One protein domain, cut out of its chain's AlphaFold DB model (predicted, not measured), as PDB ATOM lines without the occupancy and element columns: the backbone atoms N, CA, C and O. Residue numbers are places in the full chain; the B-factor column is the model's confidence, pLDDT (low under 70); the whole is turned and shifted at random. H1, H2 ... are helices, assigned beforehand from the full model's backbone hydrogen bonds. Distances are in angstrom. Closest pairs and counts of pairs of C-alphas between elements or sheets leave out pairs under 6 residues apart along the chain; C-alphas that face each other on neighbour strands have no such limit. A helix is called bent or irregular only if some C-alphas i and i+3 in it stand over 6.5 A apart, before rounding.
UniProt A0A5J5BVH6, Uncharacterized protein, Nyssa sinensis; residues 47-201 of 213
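AT A GLANCE: This is residues 47 to 201 of the 213 residues of an uncharacterized protein of Nyssa sinensis (UniProt A0A5J5BVH6). Three long helices, H2, H1 and H4, stand side by side in a row with H1 in the middle, and the shorter H6 packs on H4. The long H7 packs on H6 with its residues 179 to 186 and also on the short H3, away from the row, while the small H5 packs on H1 and H6. The printed part has 155 residues with seven named helices, H1 to H7 in chain order, no named strand, and the class all helix. It is compact, with a radius of gyration of the C-alphas of 15.5 A, and its outline is elongated, spanning 47 by 29 by 29 A.

HOW THE PARTS SIT: H1, residues 47 to 74, and H2, residues 77 to 100, form a helical hairpin; they touch, with the C-alphas of Lys 49 and Ser 100 closest at 4.3 A, at a shallow tilt of 10 degrees. H2 has a kink of 47 degrees near residue 94 and is irregular, C-alphas 95 and 98 being 7.2 A apart. H1 also touches H4, residues 123 to 145, closest at the C-alphas of Cys 58 and Gly 133, 4.3 A, the same way at a shallow tilt of 34 degrees, only just short of steep. H2 and H4 are apart. The hub is H6, residues 163 to 173, which touches four helices. It touches H4 at a steep tilt of 44 degrees, the C-alphas of Thr 135 and Gly 168 being closest at 4.3 A. H6 and H7, residues 179 to 200, form a helical hairpin, closest at the C-alphas of Pro 163 and Thr 183, 4.8 A. H7 touches H3, residues 106 to 114, closest at the C-alphas of Ala 107 and Ile 187, 4.4 A. H3 and H6 only just touch, at their ends, with 3 pairs of C-alphas within 8 A. H5, residues 153 to 157, touches residues 65 to 69 of H1. In H3, H4, H5 and H6 every O i to N i+4 pair is within hydrogen-bond range; in H1 21 of 24 are, in H2 18 of 20, in H7 16 of 18.

IN THESE COORDINATES: H1 begins at C-alpha 47 (112.454, 134.152, 110.432) and is 39.7 A long. H2 measures 32.3 A, H4 32.8 A and H7 32.2 A; H7 ends at C-alpha 200 (116.833, 167.867, 110.895).

THE WHOLE: The C-alphas of Arg 147 and Leu 199 are the two farthest apart, at 51.6 A. The printed part has no cut and no long link. Mean pLDDT of the printed part is 87.3, and residues 146 to 159 are under 70.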
ATOM      1  N   ALA A  47     112.721 135.020 109.284       89.81
ATOM      2  CA  ALA A  47     112.454 134.152 110.432       89.81
ATOM      3  C   ALA A  47     113.330 134.489 111.655       89.81
ATOM      4  O   ALA A  47     112.826 134.586 112.770       89.81
ATOM      5  N   HIS A  48     114.629 134.739 111.458       92.38
ATOM      6  CA  HIS A  48     115.520 135.134 112.552       92.38
ATOM      7  C   HIS A  48     115.106 136.480 113.153       92.38
ATOM      8  O   HIS A  48     115.149 136.655 114.368       92.38
ATOM      9  N   LYS A  49     114.643 137.415 112.313       93.94
ATOM     10  CA  LYS A  49     114.199 138.741 112.761       93.94
ATOM     11  C   LYS A  49     112.955 138.665 113.642       93.94
ATOM     12  O   LYS A  49     112.956 139.229 114.729       93.94
ATOM     13  N   ILE A  50     111.920 137.936 113.212       95.19
ATOM     14  CA  ILE A  50     110.672 137.806 113.988       95.19
ATOM     15  C   ILE A  50     110.885 137.054 115.308       95.19
ATOM     16  O   ILE A  50     110.272 137.405 116.314       95.19
ATOM     17  N   ILE A  51     111.786 136.064 115.338       95.56
ATOM     18  CA  ILE A  51     112.149 135.352 116.573       95.56
ATOM     19  C   ILE A  51     112.911 136.284 117.517       95.56
ATOM     20  O   ILE A  51     112.616 136.324 118.709       95.56
ATOM     21  N   ALA A  52     113.856 137.069 117.000       95.69
ATOM     22  CA  ALA A  52     114.565 138.063 117.797       95.69
ATOM     23  C   ALA A  52     113.603 139.110 118.391       95.69
ATOM     24  O   ALA A  52     113.705 139.433 119.571       95.69
ATOM     25  N   GLU A  53     112.615 139.575 117.625       96.44
ATOM     26  CA  GLU A  53     111.580 140.494 118.115       96.44
ATOM     27  C   GLU A  53     110.699 139.871 119.206       96.44
ATOM     28  O   GLU A  53     110.420 140.521 120.216       96.44
ATOM     29  N   LEU A  54     110.308 138.603 119.047       96.94
ATOM     30  CA  LEU A  54     109.568 137.841 120.056       96.94
ATOM     31  C   LEU A  54     110.350 137.749 121.370       96.94
ATOM     32  O   LEU A  54     109.828 138.087 122.434       96.94
ATOM     33  N   VAL A  55     111.600 137.290 121.290       97.31
ATOM     34  CA  VAL A  55     112.464 137.049 122.452       97.31
ATOM     35  C   VAL A  55     112.814 138.361 123.145       97.31
ATOM     36  O   VAL A  55     112.643 138.469 124.358       97.31
ATOM     37  N   GLY A  56     113.234 139.379 122.391       96.50
ATOM     38  CA  GLY A  56     113.578 140.684 122.949       96.50
ATOM     39  C   GLY A  56     112.386 141.354 123.630       96.50
ATOM     40  O   GLY A  56     112.507 141.819 124.764       96.50
ATOM     41  N   THR A  57     111.204 141.317 123.003       96.69
ATOM     42  CA  THR A  57     109.976 141.866 123.602       96.69
ATOM     43  C   THR A  57     109.572 141.100 124.860       96.69
ATOM     44  O   THR A  57     109.210 141.715 125.864       96.69
ATOM     45  N   CYS A  58     109.676 139.767 124.839       96.56
ATOM     46  CA  CYS A  58     109.399 138.927 126.002       96.56
ATOM     47  C   CYS A  58     110.300 139.306 127.188       96.56
ATOM     48  O   CYS A  58     109.808 139.582 128.281       96.56
ATOM     49  N   ILE A  59     111.610 139.408 126.960       96.62
ATOM     50  CA  ILE A  59     112.596 139.712 128.003       96.62
ATOM     51  C   ILE A  59     112.418 141.131 128.564       96.62
ATOM     52  O   ILE A  59     112.385 141.302 129.786       96.62
ATOM     53  N   ILE A  60     112.258 142.146 127.701       95.25
ATOM     54  CA  ILE A  60     112.049 143.543 128.127       95.25
ATOM     55  C   ILE A  60     110.812 143.654 129.017       95.25
ATOM     56  O   ILE A  60     110.858 144.275 130.079       95.25
ATOM     57  N   ILE A  61     109.702 143.044 128.598       94.31
ATOM     58  CA  ILE A  61     108.431 143.159 129.313       94.31
ATOM     59  C   ILE A  61     108.452 142.338 130.598       94.31
ATOM     60  O   ILE A  61     107.956 142.821 131.614       94.31
ATOM     61  N   PHE A  62     109.064 141.153 130.585       93.81
ATOM     62  CA  PHE A  62     109.219 140.329 131.778       93.81
ATOM     63  C   PHE A  62     110.019 141.064 132.860       93.81
ATOM     64  O   PHE A  62     109.541 141.209 133.983       93.81
ATOM     65  N   MET A  63     111.196 141.600 132.521       94.00
ATOM     66  CA  MET A  63     112.027 142.331 133.483       94.00
ATOM     67  C   MET A  63     111.381 143.649 133.926       94.00
ATOM     68  O   MET A  63     111.311 143.938 135.120       94.00
ATOM     69  N   GLY A  64     110.875 144.440 132.977       92.00
ATOM     70  CA  GLY A  64     110.305 145.755 133.255       92.00
ATOM     71  C   GLY A  64     108.983 145.710 134.025       92.00
ATOM     72  O   GLY A  64     108.747 146.550 134.889       92.00
ATOM     73  N   CYS A  65     108.105 144.743 133.745       89.88
ATOM     74  CA  CYS A  65     106.877 144.566 134.528       89.88
ATOM     75  C   CYS A  65     107.149 143.809 135.835       89.88
ATOM     76  O   CYS A  65     106.511 144.105 136.841       89.88
ATOM     77  N   GLY A  66     108.125 142.894 135.854       89.69
ATOM     78  CA  GLY A  66     108.559 142.206 137.068       89.69
ATOM     79  C   GLY A  66     109.080 143.166 138.138       89.69
ATOM     80  O   GLY A  66     108.716 143.025 139.303       89.69
ATOM     81  N   SER A  67     109.847 144.197 137.761       90.19
ATOM     82  CA  SER A  67     110.306 145.211 138.723       90.19
ATOM     83  C   SER A  67     109.153 146.001 139.348       90.19
ATOM     84  O   SER A  67     109.192 146.288 140.539       90.19
ATOM     85  N   ILE A  68     108.086 146.288 138.594       88.00
ATOM     86  CA  ILE A  68     106.889 146.971 139.113       88.00
ATOM     87  C   ILE A  68     106.156 146.104 140.147       88.00
ATOM     88  O   ILE A  68     105.694 146.633 141.158       88.00
ATOM     89  N   VAL A  69     106.067 144.794 139.897       85.69
ATOM     90  CA  VAL A  69     105.445 143.826 140.818       85.69
ATOM     91  C   VAL A  69     106.263 143.702 142.108       85.69
ATOM     92  O   VAL A  69     105.714 143.750 143.203       85.69
ATOM     93  N   ILE A  70     107.588 143.594 141.996       86.06
ATOM     94  CA  ILE A  70     108.493 143.453 143.149       86.06
ATOM     95  C   ILE A  70     108.573 144.749 143.971       86.06
ATOM     96  O   ILE A  70     108.765 144.695 145.188       86.06
ATOM     97  N   ASP A  71     108.391 145.912 143.340       87.12
ATOM     98  CA  ASP A  71     108.414 147.220 144.007       87.12
ATOM     99  C   ASP A  71     107.359 147.333 145.117       87.12
ATOM    100  O   ASP A  71     107.598 148.003 146.118       87.12
ATOM    101  N   GLU A  72     106.227 146.639 145.000       79.81
ATOM    102  CA  GLU A  72     105.205 146.634 146.054       79.81
ATOM    103  C   GLU A  72     105.681 145.954 147.343       79.81
ATOM    104  O   GLU A  72     105.293 146.359 148.439       79.81
ATOM    105  N   THR A  73     106.568 144.966 147.224       83.00
ATOM    106  CA  THR A  73     107.110 144.220 148.366       83.00
ATOM    107  C   THR A  73     108.390 144.858 148.906       83.00
ATOM    108  O   THR A  73     108.582 144.927 150.117       83.00
ATOM    109  N   TYR A  74     109.269 145.342 148.021       83.75
ATOM    110  CA  TYR A  74     110.634 145.751 148.382       83.75
ATOM    111  C   TYR A  74     110.942 147.238 148.171       83.75
ATOM    112  O   TYR A  74     112.045 147.664 148.503       83.75
ATOM    113  N   LYS A  75     109.997 148.039 147.658       86.50
ATOM    114  CA  LYS A  75     110.150 149.490 147.431       86.50
ATOM    115  C   LYS A  75     111.416 149.831 146.628       86.50
ATOM    116  O   LYS A  75     112.294 150.553 147.095       86.50
ATOM    117  N   LEU A  76     111.484 149.327 145.398       82.50
ATOM    118  CA  LEU A  76     112.572 149.531 144.433       82.50
ATOM    119  C   LEU A  76     112.778 150.999 144.028       82.50
ATOM    120  O   LEU A  76     113.844 151.328 143.507       82.50
ATOM    121  N   THR A  77     111.812 151.884 144.302       88.06
ATOM    122  CA  THR A  77     111.787 153.309 143.914       88.06
ATOM    123  C   THR A  77     111.638 153.515 142.401       88.06
ATOM    124  O   THR A  77     111.942 152.640 141.590       88.06
ATOM    125  N   ILE A  78     111.192 154.710 141.991       89.06
ATOM    126  CA  ILE A  78     111.017 155.057 140.567       89.06
ATOM    127  C   ILE A  78     112.341 154.928 139.799       89.06
ATOM    128  O   ILE A  78     112.344 154.467 138.657       89.06
ATOM    129  N   LEU A  79     113.466 155.279 140.434       91.62
ATOM    130  CA  LEU A  79     114.790 155.153 139.829       91.62
ATOM    131  C   LEU A  79     115.147 153.686 139.562       91.62
ATOM    132  O   LEU A  79     115.609 153.370 138.470       91.62
ATOM    133  N   GLY A  80     114.895 152.789 140.520       91.44
ATOM    134  CA  GLY A  80     115.145 151.358 140.340       91.44
ATOM    135  C   GLY A  80     114.335 150.780 139.179       91.44
ATOM    136  O   GLY A  80     114.892 150.117 138.307       91.44
ATOM    137  N   ILE A  81     113.043 151.119 139.105       90.88
ATOM    138  CA  ILE A  81     112.165 150.696 138.003       90.88
ATOM    139  C   ILE A  81     112.685 151.229 136.659       90.88
ATOM    140  O   ILE A  81     112.801 150.465 135.697       90.88
ATOM    141  N   ALA A  82     113.034 152.518 136.584       91.94
ATOM    142  CA  ALA A  82     113.555 153.140 135.368       91.94
ATOM    143  C   ALA A  82     114.872 152.497 134.905       91.94
ATOM    144  O   ALA A  82     115.037 152.221 133.717       91.94
ATOM    145  N   MET A  83     115.774 152.190 135.841       94.12
ATOM    146  CA  MET A  83     117.033 151.501 135.554       94.12
ATOM    147  C   MET A  83     116.796 150.097 134.995       94.12
ATOM    148  O   MET A  83     117.439 149.731 134.015       94.12
ATOM    149  N   THR A  84     115.851 149.325 135.544       94.12
ATOM    150  CA  THR A  84     115.512 148.001 134.994       94.12
ATOM    151  C   THR A  84     114.985 148.099 133.565       94.12
ATOM    152  O   THR A  84     115.426 147.338 132.706       94.12
ATOM    153  N   TRP A  85     114.082 149.045 133.284       92.75
ATOM    154  CA  TRP A  85     113.573 149.268 131.926       92.75
ATOM    155  C   TRP A  85     114.690 149.655 130.952       92.75
ATOM    156  O   TRP A  85     114.818 149.045 129.891       92.75
ATOM    157  N   GLY A  86     115.514 150.638 131.325       93.75
ATOM    158  CA  GLY A  86     116.608 151.132 130.493       93.75
ATOM    159  C   GLY A  86     117.663 150.064 130.218       93.75
ATOM    160  O   GLY A  86     118.012 149.836 129.062       93.75
ATOM    161  N   LEU A  87     118.125 149.359 131.254       96.06
ATOM    162  CA  LEU A  87     119.118 148.293 131.113       96.06
ATOM    163  C   LEU A  87     118.576 147.112 130.306       96.06
ATOM    164  O   LEU A  87     119.290 146.603 129.449       96.06
ATOM    165  N   ALA A  88     117.321 146.702 130.516       96.00
ATOM    166  CA  ALA A  88     116.725 145.612 129.748       96.00
ATOM    167  C   ALA A  88     116.666 145.937 128.249       96.00
ATOM    168  O   ALA A  88     117.073 145.120 127.422       96.00
ATOM    169  N   VAL A  89     116.212 147.145 127.900       95.00
ATOM    170  CA  VAL A  89     116.193 147.614 126.507       95.00
ATOM    171  C   VAL A  89     117.613 147.700 125.952       95.00
ATOM    172  O   VAL A  89     117.856 147.215 124.851       95.00
ATOM    173  N   MET A  90     118.559 148.253 126.716       96.44
ATOM    174  CA  MET A  90     119.954 148.385 126.296       96.44
ATOM    175  C   MET A  90     120.558 147.014 125.964       96.44
ATOM    176  O   MET A  90     121.016 146.809 124.843       96.44
ATOM    177  N   VAL A  91     120.461 146.040 126.874       97.19
ATOM    178  CA  VAL A  91     120.976 144.682 126.644       97.19
ATOM    179  C   VAL A  91     120.330 144.056 125.407       97.19
ATOM    180  O   VAL A  91     121.050 143.519 124.572       97.19
ATOM    181  N   MET A  92     119.007 144.160 125.230       96.25
ATOM    182  CA  MET A  92     118.337 143.581 124.056       96.25
ATOM    183  C   MET A  92     118.700 144.276 122.737       96.25
ATOM    184  O   MET A  92     118.801 143.609 121.708       96.25
ATOM    185  N   ILE A  93     118.941 145.588 122.738       95.50
ATOM    186  CA  ILE A  93     119.432 146.297 121.546       95.50
ATOM    187  C   ILE A  93     120.837 145.808 121.183       95.50
ATOM    188  O   ILE A  93     121.092 145.502 120.020       95.50
ATOM    189  N   TYR A  94     121.738 145.672 122.157       96.25
ATOM    190  CA  TYR A  94     123.090 145.178 121.888       96.25
ATOM    191  C   TYR A  94     123.096 143.722 121.404       96.25
ATOM    192  O   TYR A  94     123.840 143.383 120.482       96.25
ATOM    193  N   THR A  95     122.256 142.859 121.977       95.19
ATOM    194  CA  THR A  95     122.255 141.427 121.646       95.19
ATOM    195  C   THR A  95     121.466 141.085 120.390       95.19
ATOM    196  O   THR A  95     121.883 140.206 119.648       95.19
ATOM    197  N   LEU A  96     120.333 141.741 120.130       95.44
ATOM    198  CA  LEU A  96     119.399 141.358 119.061       95.44
ATOM    199  C   LEU A  96     119.141 142.478 118.043       95.44
ATOM    200  O   LEU A  96     118.516 142.232 117.005       95.44
ATOM    201  N   GLY A  97     119.649 143.689 118.292       92.69
ATOM    202  CA  GLY A  97     119.507 144.829 117.383       92.69
ATOM    203  C   GLY A  97     120.181 144.602 116.033       92.69
ATOM    204  O   GLY A  97     119.588 144.901 115.002       92.69
ATOM    205  N   HIS A  98     121.359 143.972 116.008       92.44
ATOM    206  CA  HIS A  98     122.050 143.628 114.758       92.44
ATOM    207  C   HIS A  98     121.324 142.544 113.939       92.44
ATOM    208  O   HIS A  98     121.547 142.427 112.737       92.44
ATOM    209  N   VAL A  99     120.447 141.757 114.577       93.00
ATOM    210  CA  VAL A  99     119.665 140.701 113.917       93.00
ATOM    211  C   VAL A  99     118.369 141.265 113.338       93.00
ATOM    212  O   VAL A  99     118.083 141.079 112.158       93.00
ATOM    213  N   SER A 100     117.572 141.942 114.171       93.25
ATOM    214  CA  SER A 100     116.192 142.353 113.852       93.25
ATOM    215  C   SER A 100     116.022 143.833 113.507       93.25
ATOM    216  O   SER A 100     115.043 144.186 112.854       93.25
ATOM    217  N   GLY A 101     116.954 144.688 113.929       89.62
ATOM    218  CA  GLY A 101     116.761 146.137 114.040       89.62
ATOM    219  C   GLY A 101     116.388 146.588 115.457       89.62
ATOM    220  O   GLY A 101     116.499 147.773 115.759       89.62
ATOM    221  N   GLY A 102     116.007 145.655 116.341       92.19
ATOM    222  CA  GLY A 102     115.772 145.911 117.761       92.19
ATOM    223  C   GLY A 102     114.573 146.815 118.021       92.19
ATOM    224  O   GLY A 102     114.676 147.760 118.801       92.19
ATOM    225  N   HIS A 103     113.447 146.566 117.345       94.94
ATOM    226  CA  HIS A 103     112.269 147.415 117.488       94.94
ATOM    227  C   HIS A 103     111.590 147.182 118.840       94.94
ATOM    228  O   HIS A 103     111.293 148.147 119.543       94.94
ATOM    229  N   PHE A 104     111.311 145.916 119.178       94.81
ATOM    230  CA  PHE A 104     110.671 145.425 120.416       94.81
ATOM    231  C   PHE A 104     109.388 146.171 120.838       94.81
ATOM    232  O   PHE A 104     108.937 146.115 121.988       94.81
ATOM    233  N   ASN A 105     108.815 146.935 119.910       94.81
ATOM    234  CA  ASN A 105     107.765 147.906 120.146       94.81
ATOM    235  C   ASN A 105     107.013 148.164 118.826       94.81
ATOM    236  O   ASN A 105     107.622 148.618 117.843       94.81
ATOM    237  N   PRO A 106     105.686 147.948 118.793       93.88
ATOM    238  CA  PRO A 106     104.873 148.220 117.617       93.88
ATOM    239  C   PRO A 106     104.924 149.683 117.174       93.88
ATOM    240  O   PRO A 106     104.961 149.949 115.977       93.88
ATOM    241  N   ALA A 107     104.991 150.635 118.112       92.94
ATOM    242  CA  ALA A 107     105.079 152.057 117.783       92.94
ATOM    243  C   ALA A 107     106.374 152.380 117.026       92.94
ATOM    244  O   ALA A 107     106.334 153.024 115.982       92.94
ATOM    245  N   VAL A 108     107.507 151.842 117.490       93.62
ATOM    246  CA  VAL A 108     108.810 151.999 116.823       93.62
ATOM    247  C   VAL A 108     108.798 151.341 115.444       93.62
ATOM    248  O   VAL A 108     109.221 151.952 114.466       93.62
ATOM    249  N   THR A 109     108.248 150.126 115.343       94.06
ATOM    250  CA  THR A 109     108.137 149.393 114.070       94.06
ATOM    251  C   THR A 109     107.348 150.193 113.030       94.06
ATOM    252  O   THR A 109     107.785 150.344 111.889       94.06
ATOM    253  N   ILE A 110     106.200 150.745 113.431       93.00
ATOM    254  CA  ILE A 110     105.336 151.551 112.562       93.00
ATOM    255  C   ILE A 110     106.018 152.872 112.192       93.00
ATOM    256  O   ILE A 110     105.985 153.262 111.028       93.00
ATOM    257  N   ALA A 111     106.676 153.546 113.137       90.44
ATOM    258  CA  ALA A 111     107.365 154.808 112.873       90.44
ATOM    259  C   ALA A 111     108.534 154.652 111.885       90.44
ATOM    260  O   ALA A 111     108.723 155.490 110.998       90.44
ATOM    261  N   LEU A 112     109.294 153.557 111.982       90.50
ATOM    262  CA  LEU A 112     110.363 153.249 111.030       90.50
ATOM    263  C   LEU A 112     109.817 152.915 109.639       90.50
ATOM    264  O   LEU A 112     110.392 153.358 108.642       90.50
ATOM    265  N   ALA A 113     108.687 152.208 109.564       90.62
ATOM    266  CA  ALA A 113     108.007 151.952 108.298       90.62
ATOM    267  C   ALA A 113     107.461 153.245 107.662       90.62
ATOM    268  O   ALA A 113     107.678 153.493 106.477       90.62
ATOM    269  N   ALA A 114     106.861 154.125 108.470       88.94
ATOM    270  CA  ALA A 114     106.404 155.453 108.054       88.94
ATOM    271  C   ALA A 114     107.540 156.353 107.553       88.94
ATOM    272  O   ALA A 114     107.334 157.174 106.665       88.94
ATOM    273  N   SER A 115     108.752 156.153 108.067       86.44
ATOM    274  CA  SER A 115     109.948 156.885 107.637       86.44
ATOM    275  C   SER A 115     110.657 156.253 106.431       86.44
ATOM    276  O   SER A 115     111.796 156.616 106.150       86.44
ATOM    277  N   ALA A 116     110.038 155.268 105.766       83.19
ATOM    278  CA  ALA A 116     110.620 154.477 104.674       83.19
ATOM    279  C   ALA A 116     111.945 153.766 105.035       83.19
ATOM    280  O   ALA A 116     112.717 153.390 104.156       83.19
ATOM    281  N   LYS A 117     112.208 153.551 106.332       84.69
ATOM    282  CA  LYS A 117     113.397 152.840 106.835       84.69
ATOM    283  C   LYS A 117     113.151 151.344 107.047       84.69
ATOM    284  O   LYS A 117     114.097 150.608 107.308       84.69
ATOM    285  N   PHE A 118     111.899 150.893 106.954       90.12
ATOM    286  CA  PHE A 118     111.507 149.498 107.156       90.12
ATOM    287  C   PHE A 118     110.347 149.104 106.218       90.12
ATOM    288  O   PHE A 118     109.417 149.892 106.047       90.12
ATOM    289  N   PRO A 119     110.365 147.916 105.584       90.38
ATOM    290  CA  PRO A 119     109.332 147.521 104.630       90.38
ATOM    291  C   PRO A 119     107.987 147.238 105.309       90.38
ATOM    292  O   PRO A 119     107.881 146.409 106.214       90.38
ATOM    293  N   TRP A 120     106.927 147.855 104.783       92.31
ATOM    294  CA  TRP A 120     105.551 147.694 105.266       92.31
ATOM    295  C   TRP A 120     105.038 146.250 105.244       92.31
ATOM    296  O   TRP A 120     104.213 145.885 106.076       92.31
ATOM    297  N   THR A 121     105.558 145.403 104.352       91.75
ATOM    298  CA  THR A 121     105.167 143.986 104.255       91.75
ATOM    299  C   THR A 121     105.577 143.159 105.474       91.75
ATOM    300  O   THR A 121     104.942 142.148 105.759       91.75
ATOM    301  N   GLN A 122     106.608 143.580 106.216       92.31
ATOM    302  CA  GLN A 122     107.099 142.859 107.398       92.31
ATOM    303  C   GLN A 122     106.484 143.362 108.709       92.31
ATOM    304  O   GLN A 122     106.505 142.647 109.710       92.31
ATOM    305  N   VAL A 123     105.900 144.565 108.709       94.00
ATOM    306  CA  VAL A 123     105.316 145.197 109.903       94.00
ATOM    307  C   VAL A 123     104.277 144.304 110.593       94.00
ATOM    308  O   VAL A 123     104.398 144.129 111.807       94.00
ATOM    309  N   PRO A 124     103.304 143.680 109.892       94.38
ATOM    310  CA  PRO A 124     102.290 142.864 110.560       94.38
ATOM    311  C   PRO A 124     102.892 141.673 111.309       94.38
ATOM    312  O   PRO A 124     102.485 141.382 112.432       94.38
ATOM    313  N   ALA A 125     103.899 141.019 110.719       94.12
ATOM    314  CA  ALA A 125     104.583 139.899 111.350       94.12
ATOM    315  C   ALA A 125     105.349 140.354 112.600       94.12
ATOM    316  O   ALA A 125     105.227 139.737 113.654       94.12
ATOM    317  N   PHE A 126     106.078 141.469 112.525       95.75
ATOM    318  CA  PHE A 126     106.809 142.010 113.673       95.75
ATOM    319  C   PHE A 126     105.865 142.358 114.824       95.75
ATOM    320  O   PHE A 126     106.080 141.915 115.948       95.75
ATOM    321  N   VAL A 127     104.779 143.079 114.536       95.94
ATOM    322  CA  VAL A 127     103.789 143.456 115.552       95.94
ATOM    323  C   VAL A 127     103.140 142.217 116.172       95.94
ATOM    324  O   VAL A 127     103.020 142.146 117.392       95.94
ATOM    325  N   ALA A 128     102.777 141.208 115.373       95.38
ATOM    326  CA  ALA A 128     102.192 139.970 115.885       95.38
ATOM    327  C   ALA A 128     103.140 139.224 116.841       95.38
ATOM    328  O   ALA A 128     102.724 138.814 117.926       95.38
ATOM    329  N   PHE A 129     104.420 139.091 116.485       96.44
ATOM    330  CA  PHE A 129     105.409 138.423 117.337       96.44
ATOM    331  C   PHE A 129     105.796 139.260 118.566       96.44
ATOM    332  O   PHE A 129     105.975 138.700 119.644       96.44
ATOM    333  N   GLN A 130     105.831 140.592 118.469       97.06
ATOM    334  CA  GLN A 130     105.992 141.477 119.633       97.06
ATOM    335  C   GLN A 130     104.818 141.319 120.615       97.06
ATOM    336  O   GLN A 130     105.021 141.201 121.825       97.06
ATOM    337  N   LEU A 131     103.583 141.253 120.108       95.94
ATOM    338  CA  LEU A 131     102.391 141.004 120.923       95.94
ATOM    339  C   LEU A 131     102.431 139.623 121.578       95.94
ATOM    340  O   LEU A 131     102.201 139.516 122.784       95.94
ATOM    341  N   ALA A 132     102.790 138.581 120.825       96.19
ATOM    342  CA  ALA A 132     102.967 137.238 121.366       96.19
ATOM    343  C   ALA A 132     104.015 137.226 122.494       96.19
ATOM    344  O   ALA A 132     103.741 136.719 123.581       96.19
ATOM    345  N   GLY A 133     105.164 137.877 122.291       95.94
ATOM    346  CA  GLY A 133     106.229 137.978 123.291       95.94
ATOM    347  C   GLY A 133     105.767 138.705 124.549       95.94
ATOM    348  O   GLY A 133     106.004 138.238 125.661       95.94
ATOM    349  N   SER A 134     105.019 139.799 124.385       94.75
ATOM    350  CA  SER A 134     104.418 140.511 125.511       94.75
ATOM    351  C   SER A 134     103.415 139.660 126.281       94.75
ATOM    352  O   SER A 134     103.429 139.675 127.512       94.75
ATOM    353  N   THR A 135     102.514 138.959 125.589       93.94
ATOM    354  CA  THR A 135     101.513 138.112 126.255       93.94
ATOM    355  C   THR A 135     102.179 136.978 127.020       93.94
ATOM    356  O   THR A 135     101.810 136.728 128.165       93.94
ATOM    357  N   LEU A 136     103.206 136.351 126.435       95.69
ATOM    358  CA  LEU A 136     103.979 135.293 127.073       95.69
ATOM    359  C   LEU A 136     104.673 135.800 128.341       95.69
ATOM    360  O   LEU A 136     104.539 135.182 129.391       95.69
ATOM    361  N   ALA A 137     105.345 136.948 128.275       94.12
ATOM    362  CA  ALA A 137     106.020 137.543 129.427       94.12
ATOM    363  C   ALA A 137     105.061 137.821 130.592       94.12
ATOM    364  O   ALA A 137     105.340 137.466 131.737       94.12
ATOM    365  N   ILE A 138     103.909 138.427 130.298       91.19
ATOM    366  CA  ILE A 138     102.926 138.795 131.321       91.19
ATOM    367  C   ILE A 138     102.242 137.549 131.883       91.19
ATOM    368  O   ILE A 138     102.065 137.458 133.095       91.19
ATOM    369  N   ARG A 139     101.925 136.550 131.047       89.88
ATOM    370  CA  ARG A 139     101.435 135.249 131.523       89.88
ATOM    371  C   ARG A 139     102.437 134.584 132.462       89.88
ATOM    372  O   ARG A 139     102.034 134.136 133.530       89.88
ATOM    373  N   THR A 140     103.719 134.563 132.106       92.12
ATOM    374  CA  THR A 140     104.777 134.002 132.955       92.12
ATOM    375  C   THR A 140     104.886 134.748 134.284       92.12
ATOM    376  O   THR A 140     104.938 134.105 135.328       92.12
ATOM    377  N   LEU A 141     104.847 136.086 134.279       89.25
ATOM    378  CA  LEU A 141     104.836 136.881 135.514       89.25
ATOM    379  C   LEU A 141     103.623 136.564 136.388       89.25
ATOM    380  O   LEU A 141     103.774 136.319 137.581       89.25
ATOM    381  N   VAL A 142     102.428 136.524 135.800       86.12
ATOM    382  CA  VAL A 142     101.198 136.198 136.530       86.12
ATOM    383  C   VAL A 142     101.272 134.793 137.121       86.12
ATOM    384  O   VAL A 142     100.878 134.610 138.261       86.12
ATOM    385  N   LEU A 143     101.811 133.802 136.407       87.44
ATOM    386  CA  LEU A 143     102.010 132.451 136.946       87.44
ATOM    387  C   LEU A 143     103.045 132.414 138.078       87.44
ATOM    388  O   LEU A 143     102.831 131.742 139.083       87.44
ATOM    389  N   MET A 144     104.144 133.153 137.939       87.06
ATOM    390  CA  MET A 144     105.219 133.206 138.929       87.06
ATOM    391  C   MET A 144     104.769 133.880 140.232       87.06
ATOM    392  O   MET A 144     105.097 133.410 141.321       87.06
ATOM    393  N   PHE A 145     103.986 134.954 140.126       79.12
ATOM    394  CA  PHE A 145     103.491 135.725 141.265       79.12
ATOM    395  C   PHE A 145     102.061 135.358 141.681       79.12
ATOM    396  O   PHE A 145     101.587 135.887 142.676       79.12
ATOM    397  N   HIS A 146     101.402 134.396 141.021       67.62
ATOM    398  CA  HIS A 146     100.032 133.944 141.332       67.62
ATOM    399  C   HIS A 146      99.852 133.485 142.785       67.62
ATOM    400  O   HIS A 146      98.740 133.475 143.303       67.62
ATOM    401  N   ARG A 147     100.943 133.085 143.449       57.16
ATOM    402  CA  ARG A 147     100.935 132.644 144.849       57.16
ATOM    403  C   ARG A 147     100.935 133.803 145.854       57.16
ATOM    404  O   ARG A 147     100.740 133.568 147.041       57.16
ATOM    405  N   HIS A 148     101.158 135.032 145.389       55.12
ATOM    406  CA  HIS A 148     101.150 136.267 146.168       55.12
ATOM    407  C   HIS A 148     100.040 137.158 145.585       55.12
ATOM    408  O   HIS A 148     100.158 137.621 144.457       55.12
ATOM    409  N   ASN A 149      98.946 137.387 146.317       56.22
ATOM    410  CA  ASN A 149      97.722 138.072 145.850       56.22
ATOM    411  C   ASN A 149      97.887 139.577 145.472       56.22
ATOM    412  O   ASN A 149      96.928 140.338 145.566       56.22
ATOM    413  N   ASN A 150      99.071 140.027 145.044       56.28
ATOM    414  CA  ASN A 150      99.459 141.439 144.923       56.28
ATOM    415  C   ASN A 150      99.784 141.873 143.483       56.28
ATOM    416  O   ASN A 150     100.517 142.829 143.270       56.28
ATOM    417  N   VAL A 151      99.301 141.179 142.452       61.50
ATOM    418  CA  VAL A 151      99.500 141.666 141.077       61.50
ATOM    419  C   VAL A 151      98.404 142.685 140.765       61.50
ATOM    420  O   VAL A 151      97.343 142.337 140.257       61.50
ATOM    421  N   HIS A 152      98.625 143.953 141.117       59.00
ATOM    422  CA  HIS A 152      97.671 145.024 140.830       59.00
ATOM    423  C   HIS A 152      97.761 145.494 139.366       59.00
ATOM    424  O   HIS A 152      98.726 146.136 138.940       59.00
ATOM    425  N   ASP A 153      96.696 145.234 138.602       55.97
ATOM    426  CA  ASP A 153      96.577 145.528 137.162       55.97
ATOM    427  C   ASP A 153      96.945 146.970 136.770       55.97
ATOM    428  O   ASP A 153      97.566 147.203 135.732       55.97
ATOM    429  N   GLN A 154      96.588 147.955 137.606       51.53
ATOM    430  CA  GLN A 154      96.780 149.384 137.317       51.53
ATOM    431  C   GLN A 154      98.256 149.786 137.203       51.53
ATOM    432  O   GLN A 154      98.593 150.689 136.433       51.53
ATOM    433  N   LYS A 155      99.145 149.113 137.943       59.59
ATOM    434  CA  LYS A 155     100.576 149.438 137.968       59.59
ATOM    435  C   LYS A 155     101.304 148.829 136.765       59.59
ATOM    436  O   LYS A 155     102.188 149.462 136.190       59.59
ATOM    437  N   ILE A 156     100.866 147.650 136.311       58.09
ATOM    438  CA  ILE A 156     101.445 146.948 135.153       58.09
ATOM    439  C   ILE A 156     101.070 147.616 133.827       58.09
ATOM    440  O   ILE A 156     101.871 147.589 132.897       58.09
ATOM    441  N   THR A 157      99.907 148.264 133.721       59.75
ATOM    442  CA  THR A 157      99.533 149.035 132.518       59.75
ATOM    443  C   THR A 157      99.956 150.506 132.573       59.75
ATOM    444  O   THR A 157      99.915 151.188 131.550       59.75
ATOM    445  N   GLY A 158     100.378 151.010 133.739       58.03
ATOM    446  CA  GLY A 158     100.691 152.425 133.964       58.03
ATOM    447  C   GLY A 158     101.709 152.993 132.965       58.03
ATOM    448  O   GLY A 158     102.708 152.334 132.662       58.03
ATOM    449  N   ALA A 159     101.411 154.187 132.431       61.38
ATOM    450  CA  ALA A 159     102.257 155.025 131.565       61.38
ATOM    451  C   ALA A 159     103.071 154.264 130.495       61.38
ATOM    452  O   ALA A 159     104.290 154.397 130.402       61.38
ATOM    453  N   SER A 160     102.414 153.427 129.685       71.44
ATOM    454  CA  SER A 160     103.122 152.659 128.659       71.44
ATOM    455  C   SER A 160     103.420 153.465 127.394       71.44
ATOM    456  O   SER A 160     102.505 153.973 126.753       71.44
ATOM    457  N   MET A 161     104.687 153.479 126.973       82.19
ATOM    458  CA  MET A 161     105.117 153.960 125.649       82.19
ATOM    459  C   MET A 161     105.244 152.821 124.612       82.19
ATOM    460  O   MET A 161     105.766 153.023 123.516       82.19
ATOM    461  N   ASN A 162     104.804 151.603 124.958       89.38
ATOM    462  CA  ASN A 162     104.895 150.411 124.114       89.38
ATOM    463  C   ASN A 162     103.501 149.770 123.960       89.38
ATOM    464  O   ASN A 162     103.000 149.165 124.917       89.38
ATOM    465  N   PRO A 163     102.875 149.848 122.768       88.94
ATOM    466  CA  PRO A 163     101.580 149.222 122.532       88.94
ATOM    467  C   PRO A 163     101.580 147.711 122.785       88.94
ATOM    468  O   PRO A 163     100.590 147.202 123.302       88.94
ATOM    469  N   ALA A 164     102.683 146.996 122.515       89.31
ATOM    470  CA  ALA A 164     102.739 145.555 122.767       89.31
ATOM    471  C   ALA A 164     102.567 145.235 124.251       89.31
ATOM    472  O   ALA A 164     101.750 144.383 124.581       89.31
ATOM    473  N   ARG A 165     103.239 145.982 125.141       89.06
ATOM    474  CA  ARG A 165     103.067 145.858 126.600       89.06
ATOM    475  C   ARG A 165     101.617 146.066 127.011       89.06
ATOM    476  O   ARG A 165     101.076 145.281 127.786       89.06
ATOM    477  N   SER A 166     101.007 147.136 126.516       89.44
ATOM    478  CA  SER A 166      99.650 147.516 126.912       89.44
ATOM    479  C   SER A 166      98.624 146.484 126.458       89.44
ATOM    480  O   SER A 166      97.778 146.066 127.244       89.44
ATOM    481  N   ILE A 167      98.733 146.027 125.207       89.00
ATOM    482  CA  ILE A 167      97.836 145.022 124.638       89.00
ATOM    483  C   ILE A 167      98.076 143.659 125.296       89.00
ATOM    484  O   ILE A 167      97.119 142.986 125.665       89.00
ATOM    485  N   GLY A 168      99.334 143.262 125.508       87.06
ATOM    486  CA  GLY A 168      99.662 142.006 126.175       87.06
ATOM    487  C   GLY A 168      99.101 141.937 127.597       87.06
ATOM    488  O   GLY A 168      98.542 140.913 127.981       87.06
ATOM    489  N   ALA A 169      99.178 143.038 128.352       84.94
ATOM    490  CA  ALA A 169      98.571 143.133 129.678       84.94
ATOM    491  C   ALA A 169      97.044 143.055 129.596       84.94
ATOM    492  O   ALA A 169      96.424 142.272 130.313       84.94
ATOM    493  N   ALA A 170      96.438 143.808 128.675       86.50
ATOM    494  CA  ALA A 170      94.995 143.809 128.469       86.50
ATOM    495  C   ALA A 170      94.446 142.418 128.110       86.50
ATOM    496  O   ALA A 170      93.389 142.041 128.606       86.50
ATOM    497  N   LEU A 171      95.175 141.631 127.312       88.00
ATOM    498  CA  LEU A 171      94.796 140.261 126.949       88.00
ATOM    499  C   LEU A 171      94.852 139.290 128.134       88.00
ATOM    500  O   LEU A 171      94.050 138.362 128.203       88.00
ATOM    501  N   VAL A 172      95.786 139.484 129.066       86.56
ATOM    502  CA  VAL A 172      95.925 138.617 130.244       86.56
ATOM    503  C   VAL A 172      94.909 138.969 131.328       86.56
ATOM    504  O   VAL A 172      94.314 138.063 131.907       86.56
ATOM    505  N   PHE A 173      94.692 140.264 131.568       83.25
ATOM    506  CA  PHE A 173      93.816 140.774 132.626       83.25
ATOM    507  C   PHE A 173      92.389 141.108 132.147       83.25
ATOM    508  O   PHE A 173      91.566 141.549 132.944       83.25
ATOM    509  N   ALA A 174      92.087 140.917 130.858       82.50
ATOM    510  CA  ALA A 174      90.796 141.200 130.216       82.50
ATOM    511  C   ALA A 174      90.267 142.641 130.425       82.50
ATOM    512  O   ALA A 174      89.060 142.867 130.530       82.50
ATOM    513  N   LYS A 175      91.163 143.639 130.469       79.81
ATOM    514  CA  LYS A 175      90.830 145.060 130.700       79.81
ATOM    515  C   LYS A 175      91.230 145.939 129.517       79.81
ATOM    516  O   LYS A 175      92.411 146.176 129.288       79.81
ATOM    517  N   PHE A 176      90.241 146.493 128.811       79.75
ATOM    518  CA  PHE A 176      90.456 147.231 127.552       79.75
ATOM    519  C   PHE A 176      90.117 148.734 127.611       79.75
ATOM    520  O   PHE A 176      90.396 149.463 126.662       79.75
ATOM    521  N   HIS A 177      89.561 149.226 128.722       70.88
ATOM    522  CA  HIS A 177      88.889 150.536 128.801       70.88
ATOM    523  C   HIS A 177      89.759 151.760 128.424       70.88
ATOM    524  O   HIS A 177      89.256 152.707 127.827       70.88
ATOM    525  N   HIS A 178      91.065 151.743 128.718       73.81
ATOM    526  CA  HIS A 178      91.995 152.846 128.404       73.81
ATOM    527  C   HIS A 178      93.070 152.475 127.369       73.81
ATOM    528  O   HIS A 178      93.998 153.244 127.126       73.81
ATOM    529  N   LEU A 179      92.950 151.304 126.737       80.81
ATOM    530  CA  LEU A 179      93.983 150.747 125.860       80.81
ATOM    531  C   LEU A 179      94.259 151.613 124.621       80.81
ATOM    532  O   LEU A 179      95.391 151.669 124.135       80.81
ATOM    533  N   TRP A 180      93.234 152.310 124.127       82.69
ATOM    534  CA  TRP A 180      93.341 153.151 122.937       82.69
ATOM    535  C   TRP A 180      94.371 154.275 123.118       82.69
ATOM    536  O   TRP A 180      95.160 154.521 122.206       82.69
ATOM    537  N   VAL A 181      94.440 154.887 124.308       83.69
ATOM    538  CA  VAL A 181      95.392 155.970 124.604       83.69
ATOM    539  C   VAL A 181      96.825 155.454 124.500       83.69
ATOM    540  O   VAL A 181      97.660 156.066 123.842       83.69
ATOM    541  N   TYR A 182      97.097 154.278 125.073       84.38
ATOM    542  CA  TYR A 182      98.427 153.658 125.083       84.38
ATOM    543  C   TYR A 182      98.834 153.012 123.754       84.38
ATOM    544  O   TYR A 182      99.973 152.577 123.601       84.38
ATOM    545  N   THR A 183      97.920 152.944 122.790       84.62
ATOM    546  CA  THR A 183      98.215 152.447 121.443       84.62
ATOM    547  C   THR A 183      98.418 153.617 120.488       84.62
ATOM    548  O   THR A 183      99.446 153.705 119.825       84.62
ATOM    549  N   VAL A 184      97.476 154.562 120.467       87.56
ATOM    550  CA  VAL A 184      97.482 155.683 119.523       87.56
ATOM    551  C   VAL A 184      98.531 156.729 119.896       87.56
ATOM    552  O   VAL A 184      99.290 157.157 119.027       87.56
ATOM    553  N   ALA A 185      98.630 157.119 121.174       88.06
ATOM    554  CA  ALA A 185      99.539 158.193 121.571       88.06
ATOM    555  C   ALA A 185     101.023 157.850 121.321       88.06
ATOM    556  O   ALA A 185     101.723 158.690 120.753       88.06
ATOM    557  N   PRO A 186     101.526 156.635 121.636       89.56
ATOM    558  CA  PRO A 186     102.914 156.286 121.335       89.56
ATOM    559  C   PRO A 186     103.215 156.186 119.837       89.56
ATOM    560  O   PRO A 186     104.298 156.586 119.409       89.56
ATOM    561  N   ILE A 187     102.274 155.687 119.025       90.75
ATOM    562  CA  ILE A 187     102.447 155.633 117.566       90.75
ATOM    563  C   ILE A 187     102.565 157.053 117.009       90.75
ATOM    564  O   ILE A 187     103.522 157.350 116.302       90.75
ATOM    565  N   LEU A 188     101.647 157.952 117.379       90.38
ATOM    566  CA  LEU A 188     101.706 159.346 116.936       90.38
ATOM    567  C   LEU A 188     103.003 160.024 117.389       90.38
ATOM    568  O   LEU A 188     103.697 160.617 116.568       90.38
ATOM    569  N   GLY A 189     103.378 159.875 118.661       88.62
ATOM    570  CA  GLY A 189     104.601 160.473 119.196       88.62
ATOM    571  C   GLY A 189     105.870 159.994 118.485       88.62
ATOM    572  O   GLY A 189     106.720 160.808 118.125       88.62
ATOM    573  N   THR A 190     105.994 158.687 118.232       89.00
ATOM    574  CA  THR A 190     107.159 158.118 117.528       89.00
ATOM    575  C   THR A 190     107.198 158.518 116.055       89.00
ATOM    576  O   THR A 190     108.266 158.872 115.560       89.00
ATOM    577  N   VAL A 191     106.053 158.553 115.367       89.88
ATOM    578  CA  VAL A 191     105.964 159.039 113.982       89.88
ATOM    579  C   VAL A 191     106.377 160.509 113.896       89.88
ATOM    580  O   VAL A 191     107.240 160.848 113.088       89.88
ATOM    581  N   THR A 192     105.839 161.374 114.761       89.56
ATOM    582  CA  THR A 192     106.210 162.795 114.802       89.56
ATOM    583  C   THR A 192     107.699 162.975 115.095       89.56
ATOM    584  O   THR A 192     108.371 163.728 114.393       89.56
ATOM    585  N   ALA A 193     108.254 162.243 116.065       86.88
ATOM    586  CA  ALA A 193     109.682 162.295 116.374       86.88
ATOM    587  C   ALA A 193     110.557 161.851 115.186       86.88
ATOM    588  O   ALA A 193     111.555 162.502 114.872       86.88
ATOM    589  N   CYS A 194     110.177 160.780 114.482       85.94
ATOM    590  CA  CYS A 194     110.901 160.316 113.301       85.94
ATOM    591  C   CYS A 194     110.810 161.296 112.120       85.94
ATOM    592  O   CYS A 194     111.793 161.462 111.392       85.94
ATOM    593  N   MET A 195     109.671 161.972 111.943       86.25
ATOM    594  CA  MET A 195     109.517 163.033 110.942       86.25
ATOM    595  C   MET A 195     110.422 164.222 111.260       86.25
ATOM    596  O   MET A 195     111.186 164.646 110.397       86.25
ATOM    597  N   ILE A 196     110.416 164.698 112.510       88.69
ATOM    598  CA  ILE A 196     111.307 165.773 112.969       88.69
ATOM    599  C   ILE A 196     112.768 165.391 112.720       88.69
ATOM    600  O   ILE A 196     113.508 166.151 112.102       88.69
ATOM    601  N   TYR A 197     113.180 164.181 113.111       86.00
ATOM    602  CA  TYR A 197     114.535 163.693 112.846       86.00
ATOM    603  C   TYR A 197     114.877 163.704 111.349       86.00
ATOM    604  O   TYR A 197     115.979 164.084 110.964       86.00
ATOM    605  N   SER A 198     113.933 163.305 110.496       82.44
ATOM    606  CA  SER A 198     114.136 163.279 109.045       82.44
ATOM    607  C   SER A 198     114.304 164.679 108.449       82.44
ATOM    608  O   SER A 198     115.056 164.825 107.492       82.44
ATOM    609  N   LEU A 199     113.664 165.695 109.036       86.25
ATOM    610  CA  LEU A 199     113.812 167.097 108.636       86.25
ATOM    611  C   LEU A 199     115.124 167.721 109.129       86.25
ATOM    612  O   LEU A 199     115.695 168.559 108.439       86.25
ATOM    613  N   LEU A 200     115.600 167.328 110.314       88.94
ATOM    614  CA  LEU A 200     116.833 167.867 110.895       88.94
ATOM    615  C   LEU A 200     118.099 167.195 110.353       88.94
ATOM    616  O   LEU A 200     119.181 167.774 110.460       88.94
ATOM    617  N   ARG A 201     118.011 165.969 109.815       82.50
ATOM    618  CA  ARG A 201     119.210 165.252 109.370       82.50
ATOM    619  C   ARG A 201     119.827 165.950 108.145       82.50
ATOM    620  O   ARG A 201     119.126 166.160 107.155       82.50
TER     621      ARG A 201